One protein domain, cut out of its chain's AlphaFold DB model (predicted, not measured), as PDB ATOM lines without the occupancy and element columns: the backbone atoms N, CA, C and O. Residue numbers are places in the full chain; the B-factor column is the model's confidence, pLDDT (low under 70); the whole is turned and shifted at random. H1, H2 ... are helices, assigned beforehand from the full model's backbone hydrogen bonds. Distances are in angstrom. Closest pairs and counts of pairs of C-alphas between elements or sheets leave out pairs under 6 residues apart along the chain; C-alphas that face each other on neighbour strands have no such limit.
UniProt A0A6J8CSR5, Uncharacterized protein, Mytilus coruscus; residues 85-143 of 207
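What this domain is: This is residues 85 to 143 of the 207 residues of an uncharacterized protein of Mytilus coruscus (UniProt A0A6J8CSR5). Two helices, H1 and H2, make the arms of a wide, open V, with the link of residues 111 to 119 as its point and no contact between the arms. Before H1, at the far end of its arm, a small loop folds back so that residues 85 to 86 pair with residues 91 to 92. The printed part has 59 residues with two named helices, H1 then H2, and no named strand; the class is all helix. The whole is extended, with a radius of gyration of the C-alphas of 19.8 A, and flat, spanning 55 by 35 by 12 A.

Where its parts are: The printed part begins at Leu 85, with its C-alpha at (129.937, 154.892, 210.057). H1, residues 95 to 110, runs 22.3 A from C-alpha 95 at (126.258, 152.924, 218.904) to C-alpha 110. H2, residues 120 to 139, is the longest helix and runs 28.6 A, ending with C-alpha 139 at (173.766, 134.302, 219.663).

How they stand to each other: Residues 85 to 86 and residues 91 to 92 form a short antiparallel pairing. H1 and H2 are apart, joined by a short link of 9 residues. Residues 106 to 143 stand free, of which 106 to 110 belong to H1 and 120 to 139 to H2. In both H1 and H2 every O i to N i+4 pair is within hydrogen-bond range.

The domain as a whole: The two C-alphas farthest apart, those of Ser 93 and Asp 141, are 55.3 A apart. The printed part has no cut and no long link between its helices. The mean pLDDT of the printed part is 81.7; confidence is low, under 70, at residues 112 to 118, in the link, and at residues 141 to 142.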
ATOM      1  N   LEU A  85     128.821 155.694 210.521       81.56
ATOM      2  CA  LEU A  85     129.937 154.892 210.057       81.56
ATOM      3  C   LEU A  85     129.521 154.231 208.745       81.56
ATOM      4  O   LEU A  85     128.498 153.552 208.703       81.56
ATOM      5  N   GLN A  86     130.298 154.437 207.684       80.56
ATOM      6  CA  GLN A  86     130.005 153.902 206.356       80.56
ATOM      7  C   GLN A  86     131.105 152.932 205.914       80.56
ATOM      8  O   GLN A  86     132.293 153.247 205.948       80.56
ATOM      9  N   THR A  87     130.685 151.754 205.471       81.00
ATOM     10  CA  THR A  87     131.471 150.777 204.702       81.00
ATOM     11  C   THR A  87     130.878 150.687 203.291       81.00
ATOM     12  O   THR A  87     129.770 151.182 203.089       81.00
ATOM     13  N   PRO A  88     131.561 150.075 202.303       81.88
ATOM     14  CA  PRO A  88     131.031 149.966 200.938       81.88
ATOM     15  C   PRO A  88     129.615 149.371 200.863       81.88
ATOM     16  O   PRO A  88     128.843 149.756 199.990       81.88
ATOM     17  N   ASP A  89     129.276 148.490 201.809       83.50
ATOM     18  CA  ASP A  89     128.040 147.705 201.786       83.50
ATOM     19  C   ASP A  89     127.016 148.109 202.865       83.50
ATOM     20  O   ASP A  89     125.852 147.715 202.779       83.50
ATOM     21  N   LYS A  90     127.424 148.850 203.907       87.50
ATOM     22  CA  LYS A  90     126.590 149.111 205.096       87.50
ATOM     23  C   LYS A  90     126.861 150.480 205.724       87.50
ATOM     24  O   LYS A  90     128.002 150.943 205.766       87.50
ATOM     25  N   GLU A  91     125.815 151.077 206.291       90.12
ATOM     26  CA  GLU A  91     125.866 152.307 207.089       90.12
ATOM     27  C   GLU A  91     125.267 152.052 208.478       90.12
ATOM     28  O   GLU A  91     124.227 151.408 208.595       90.12
ATOM     29  N   ALA A  92     125.926 152.550 209.526       88.31
ATOM     30  CA  ALA A  92     125.501 152.410 210.917       88.31
ATOM     31  C   ALA A  92     125.441 153.780 211.606       88.31
ATOM     32  O   ALA A  92     126.420 154.526 211.578       88.31
ATOM     33  N   SER A  93     124.304 154.109 212.230       85.38
ATOM     34  CA  SER A  93     124.078 155.397 212.921       85.38
ATOM     35  C   SER A  93     123.922 155.270 214.437       85.38
ATOM     36  O   SER A  93     124.048 156.269 215.146       85.38
ATOM     37  N   THR A  94     123.609 154.076 214.948       88.94
ATOM     38  CA  THR A  94     123.467 153.838 216.389       88.94
ATOM     39  C   THR A  94     124.762 153.260 216.974       88.94
ATOM     40  O   THR A  94     125.525 152.626 216.244       88.94
ATOM     41  N   PRO A  95     125.049 153.464 218.275       86.88
ATOM     42  CA  PRO A  95     126.258 152.924 218.904       86.88
ATOM     43  C   PRO A  95     126.382 151.399 218.794       86.88
ATOM     44  O   PRO A  95     127.482 150.893 218.579       86.88
ATOM     45  N   ASP A  96     125.265 150.675 218.902       89.69
ATOM     46  CA  ASP A  96     125.248 149.213 218.812       89.69
ATOM     47  C   ASP A  96     125.541 148.749 217.380       89.69
ATOM     48  O   ASP A  96     126.449 147.942 217.173       89.69
ATOM     49  N   ASP A  97     124.888 149.355 216.381       88.62
ATOM     50  CA  ASP A  97     125.150 149.062 214.965       88.62
ATOM     51  C   ASP A  97     126.598 149.401 214.581       88.62
ATOM     52  O   ASP A  97     127.231 148.689 213.802       88.62
ATOM     53  N   MET A  98     127.154 150.487 215.132       89.56
ATOM     54  CA  MET A  98     128.552 150.860 214.910       89.56
ATOM     55  C   MET A  98     129.503 149.806 215.467       89.56
ATOM     56  O   MET A  98     130.460 149.447 214.785       89.56
ATOM     57  N   ASN A  99     129.248 149.297 216.674       88.50
ATOM     58  CA  ASN A  99     130.063 148.247 217.282       88.50
ATOM     59  C   ASN A  99     130.012 146.951 216.465       88.50
ATOM     60  O   ASN A  99     131.049 146.316 216.257       88.50
ATOM     61  N   GLU A 100     128.833 146.568 215.970       90.88
ATOM     62  CA  GLU A 100     128.687 145.402 215.096       90.88
ATOM     63  C   GLU A 100     129.430 145.585 213.772       90.88
ATOM     64  O   GLU A 100     130.190 144.701 213.368       90.88
ATOM     65  N   LEU A 101     129.291 146.751 213.138       92.19
ATOM     66  CA  LEU A 101     129.961 147.070 211.879       92.19
ATOM     67  C   LEU A 101     131.488 147.121 212.044       92.19
ATOM     68  O   LEU A 101     132.219 146.603 211.200       92.19
ATOM     69  N   PHE A 102     131.981 147.671 213.158       89.62
ATOM     70  CA  PHE A 102     133.399 147.627 213.532       89.62
ATOM     71  C   PHE A 102     133.880 146.185 213.703       89.62
ATOM     72  O   PHE A 102     134.892 145.792 213.120       89.62
ATOM     73  N   LYS A 103     133.151 145.378 214.480       91.19
ATOM     74  CA  LYS A 103     133.491 143.975 214.726       91.19
ATOM     75  C   LYS A 103     133.561 143.187 213.420       91.19
ATOM     76  O   LYS A 103     134.514 142.439 213.218       91.19
ATOM     77  N   GLU A 104     132.588 143.362 212.533       90.31
ATOM     78  CA  GLU A 104     132.546 142.701 211.228       90.31
ATOM     79  C   GLU A 104     133.701 143.148 210.327       90.31
ATOM     80  O   GLU A 104     134.393 142.305 209.752       90.31
ATOM     81  N   TYR A 105     133.961 144.455 210.252       86.88
ATOM     82  CA  TYR A 105     135.054 145.018 209.465       86.88
ATOM     83  C   TYR A 105     136.413 144.449 209.892       86.88
ATOM     84  O   TYR A 105     137.154 143.911 209.066       86.88
ATOM     85  N   PHE A 106     136.722 144.488 211.188       85.56
ATOM     86  CA  PHE A 106     137.996 143.977 211.697       85.56
ATOM     87  C   PHE A 106     138.084 142.452 211.656       85.56
ATOM     88  O   PHE A 106     139.157 141.920 211.374       85.56
ATOM     89  N   ALA A 107     136.975 141.734 211.841       87.06
ATOM     90  CA  ALA A 107     136.948 140.292 211.619       87.06
ATOM     91  C   ALA A 107     137.268 139.944 210.157       87.06
ATOM     92  O   ALA A 107     137.975 138.973 209.902       87.06
ATOM     93  N   ASN A 108     136.793 140.737 209.195       83.00
ATOM     94  CA  ASN A 108     137.097 140.542 207.778       83.00
ATOM     95  C   ASN A 108     138.548 140.888 207.427       83.00
ATOM     96  O   ASN A 108     139.131 140.203 206.593       83.00
ATOM     97  N   LEU A 109     139.153 141.883 208.084       80.31
ATOM     98  CA  LEU A 109     140.592 142.153 207.963       80.31
ATOM     99  C   LEU A 109     141.455 141.037 208.568       80.31
ATOM    100  O   LEU A 109     142.518 140.728 208.038       80.31
ATOM    101  N   ALA A 110     141.008 140.446 209.678       77.75
ATOM    102  CA  ALA A 110     141.724 139.381 210.377       77.75
ATOM    103  C   ALA A 110     141.598 138.015 209.687       77.75
ATOM    104  O   ALA A 110     142.453 137.147 209.875       77.75
ATOM    105  N   LYS A 111     140.547 137.800 208.883       76.75
ATOM    106  CA  LYS A 111     140.458 136.621 208.022       76.75
ATOM    107  C   LYS A 111     141.625 136.669 207.048       76.75
ATOM    108  O   LYS A 111     141.770 137.617 206.280       76.75
ATOM    109  N   THR A 112     142.445 135.622 207.068       62.47
ATOM    110  CA  THR A 112     143.497 135.410 206.080       62.47
ATOM    111  C   THR A 112     142.807 135.309 204.730       62.47
ATOM    112  O   THR A 112     142.258 134.265 204.378       62.47
ATOM    113  N   ASN A 113     142.744 136.419 203.996       59.00
ATOM    114  CA  ASN A 113     142.276 136.374 202.628       59.00
ATOM    115  C   ASN A 113     143.225 135.420 201.918       59.00
ATOM    116  O   ASN A 113     144.411 135.715 201.767       59.00
ATOM    117  N   ALA A 114     142.700 134.268 201.499       59.50
ATOM    118  CA  ALA A 114     143.336 133.385 200.537       59.50
ATOM    119  C   ALA A 114     143.332 134.100 199.180       59.50
ATOM    120  O   ALA A 114     142.714 133.654 198.218       59.50
ATOM    121  N   ASN A 115     143.946 135.282 199.134       61.41
ATOM    122  CA  ASN A 115     144.145 136.022 197.919       61.41
ATOM    123  C   ASN A 115     145.066 135.139 197.066       61.41
ATOM    124  O   ASN A 115     146.182 134.846 197.502       61.41
ATOM    125  N   PRO A 116     144.632 134.669 195.887       62.88
ATOM    126  CA  PRO A 116     145.481 133.864 195.013       62.88
ATOM    127  C   PRO A 116     146.725 134.631 194.529       62.88
ATOM    128  O   PRO A 116     147.651 134.010 194.020       62.88
ATOM    129  N   PHE A 117     146.767 135.953 194.739       60.31
ATOM    130  CA  PHE A 117     147.926 136.825 194.529       60.31
ATOM    131  C   PHE A 117     148.728 137.125 195.806       60.31
ATOM    132  O   PHE A 117     149.611 137.977 195.777       60.31
ATOM    133  N   PHE A 118     148.417 136.487 196.941       64.38
ATOM    134  CA  PHE A 118     149.236 136.621 198.142       64.38
ATOM    135  C   PHE A 118     150.613 136.025 197.858       64.38
ATOM    136  O   PHE A 118     150.738 134.838 197.541       64.38
ATOM    137  N   ASP A 119     151.629 136.877 197.921       74.06
ATOM    138  CA  ASP A 119     152.988 136.542 197.539       74.06
ATOM    139  C   ASP A 119     153.582 135.526 198.527       74.06
ATOM    140  O   ASP A 119     154.029 135.853 199.629       74.06
ATOM    141  N   LYS A 120     153.553 134.251 198.128       78.31
ATOM    142  CA  LYS A 120     154.144 133.147 198.893       78.31
ATOM    143  C   LYS A 120     155.653 133.319 199.070       78.31
ATOM    144  O   LYS A 120     156.206 132.771 200.022       78.31
ATOM    145  N   GLU A 121     156.319 134.051 198.178       80.56
ATOM    146  CA  GLU A 121     157.737 134.373 198.326       80.56
ATOM    147  C   GLU A 121     157.928 135.387 199.453       80.56
ATOM    148  O   GLU A 121     158.789 135.180 200.306       80.56
ATOM    149  N   HIS A 122     157.062 136.401 199.548       80.81
ATOM    150  CA  HIS A 122     157.080 137.363 200.652       80.81
ATOM    151  C   HIS A 122     156.837 136.707 202.021       80.81
ATOM    152  O   HIS A 122     157.579 136.973 202.964       80.81
ATOM    153  N   ASP A 123     155.866 135.798 202.144       81.12
ATOM    154  CA  ASP A 123     155.627 135.063 203.402       81.12
ATOM    155  C   ASP A 123     156.842 134.211 203.815       81.12
ATOM    156  O   ASP A 123     157.222 134.155 204.989       81.12
ATOM    157  N   ASN A 124     157.505 133.579 202.843       87.94
ATOM    158  CA  ASN A 124     158.740 132.840 203.094       87.94
ATOM    159  C   ASN A 124     159.891 133.764 203.514       87.94
ATOM    160  O   ASN A 124     160.619 133.414 204.442       87.94
ATOM    161  N   LEU A 125     160.033 134.935 202.889       88.94
ATOM    162  CA  LEU A 125     161.022 135.942 203.279       88.94
ATOM    163  C   LEU A 125     160.787 136.424 204.714       88.94
ATOM    164  O   LEU A 125     161.708 136.356 205.520       88.94
ATOM    165  N   VAL A 126     159.551 136.774 205.083       87.50
ATOM    166  CA  VAL A 126     159.206 137.193 206.456       87.50
ATOM    167  C   VAL A 126     159.549 136.101 207.474       87.50
ATOM    168  O   VAL A 126     160.100 136.384 208.539       87.50
ATOM    169  N   LYS A 127     159.276 134.831 207.153       90.06
ATOM    170  CA  LYS A 127     159.644 133.695 208.016       90.06
ATOM    171  C   LYS A 127     161.156 133.521 208.144       90.06
ATOM    172  O   LYS A 127     161.628 133.148 209.220       90.06
ATOM    173  N   ILE A 128     161.910 133.732 207.066       93.50
ATOM    174  CA  ILE A 128     163.376 133.670 207.077       93.50
ATOM    175  C   ILE A 128     163.941 134.826 207.904       93.50
ATOM    176  O   ILE A 128     164.786 134.579 208.762       93.50
ATOM    177  N   ASP A 129     163.435 136.042 207.723       90.81
ATOM    178  CA  ASP A 129     163.857 137.226 208.472       90.81
ATOM    179  C   ASP A 129     163.581 137.054 209.964       90.81
ATOM    180  O   ASP A 129     164.491 137.203 210.777       90.81
ATOM    181  N   ALA A 130     162.375 136.618 210.336       89.94
ATOM    182  CA  ALA A 130     162.029 136.340 211.728       89.94
ATOM    183  C   ALA A 130     162.963 135.291 212.353       89.94
ATOM    184  O   ALA A 130     163.477 135.492 213.451       89.94
ATOM    185  N   LYS A 131     163.249 134.192 211.640       92.31
ATOM    186  CA  LYS A 131     164.209 133.173 212.102       92.31
ATOM    187  C   LYS A 131     165.628 133.721 212.221       92.31
ATOM    188  O   LYS A 131     166.357 133.312 213.119       92.31
ATOM    189  N   THR A 132     166.030 134.598 211.310       91.25
ATOM    190  CA  THR A 132     167.364 135.205 211.309       91.25
ATOM    191  C   THR A 132     167.512 136.152 212.491       91.25
ATOM    192  O   THR A 132     168.498 136.052 213.210       91.25
ATOM    193  N   ILE A 133     166.504 136.985 212.761       86.62
ATOM    194  CA  ILE A 133     166.460 137.869 213.932       86.62
ATOM    195  C   ILE A 133     166.534 137.051 215.221       86.62
ATOM    196  O   ILE A 133     167.377 137.339 216.060       86.62
ATOM    197  N   VAL A 134     165.721 135.995 215.358       87.00
ATOM    198  CA  VAL A 134     165.758 135.124 216.547       87.00
ATOM    199  C   VAL A 134     167.152 134.532 216.744       87.00
ATOM    200  O   VAL A 134     167.700 134.641 217.834       87.00
ATOM    201  N   LYS A 135     167.772 133.994 215.688       86.44
ATOM    202  CA  LYS A 135     169.139 133.455 215.765       86.44
ATOM    203  C   LYS A 135     170.179 134.514 216.123       86.44
ATOM    204  O   LYS A 135     171.117 134.208 216.847       86.44
ATOM    205  N   LEU A 136     170.063 135.732 215.599       83.81
ATOM    206  CA  LEU A 136     170.970 136.826 215.956       83.81
ATOM    207  C   LEU A 136     170.814 137.187 217.438       83.81
ATOM    208  O   LEU A 136     171.809 137.256 218.150       83.81
ATOM    209  N   CYS A 137     169.577 137.304 217.923       78.38
ATOM    210  CA  CYS A 137     169.290 137.595 219.326       78.38
ATOM    211  C   CYS A 137     169.680 136.457 220.284       78.38
ATOM    212  O   CYS A 137     170.032 136.733 221.424       78.38
ATOM    213  N   GLU A 138     169.611 135.193 219.857       78.75
ATOM    214  CA  GLU A 138     170.051 134.038 220.656       78.75
ATOM    215  C   GLU A 138     171.580 133.935 220.751       78.75
ATOM    216  O   GLU A 138     172.093 133.447 221.754       78.75
ATOM    217  N   ASN A 139     172.303 134.378 219.717       72.94
ATOM    218  CA  ASN A 139     173.766 134.302 219.663       72.94
ATOM    219  C   ASN A 139     174.465 135.516 220.292       72.94
ATOM    220  O   ASN A 139     175.652 135.439 220.609       72.94
ATOM    221  N   GLU A 140     173.765 136.637 220.461       73.25
ATOM    222  CA  GLU A 140     174.287 137.787 221.188       73.25
ATOM    223  C   GLU A 140     173.999 137.638 222.685       73.25
ATOM    224  O   GLU A 140     172.866 137.792 223.145       73.25
ATOM    225  N   ASP A 141     175.047 137.406 223.480       67.56
ATOM    226  CA  ASP A 141     174.997 137.616 224.928       67.56
ATOM    227  C   ASP A 141     174.932 139.126 225.212       67.56
ATOM    228  O   ASP A 141     175.912 139.782 225.583       67.56
ATOM    229  N   ILE A 142     173.749 139.706 224.996       69.69
ATOM    230  CA  ILE A 142     173.469 141.101 225.321       69.69
ATOM    231  C   ILE A 142     173.486 141.219 226.843       69.69
ATOM    232  O   ILE A 142     172.532 140.868 227.545       69.69
ATOM    233  N   THR A 143     174.597 141.726 227.365       73.56
ATOM    234  CA  THR A 143     174.719 142.128 228.763       73.56
ATOM    235  C   THR A 143     173.960 143.436 228.953       73.56
ATOM    236  O   THR A 143     174.466 144.531 228.716       73.56
TER     237      THR A 143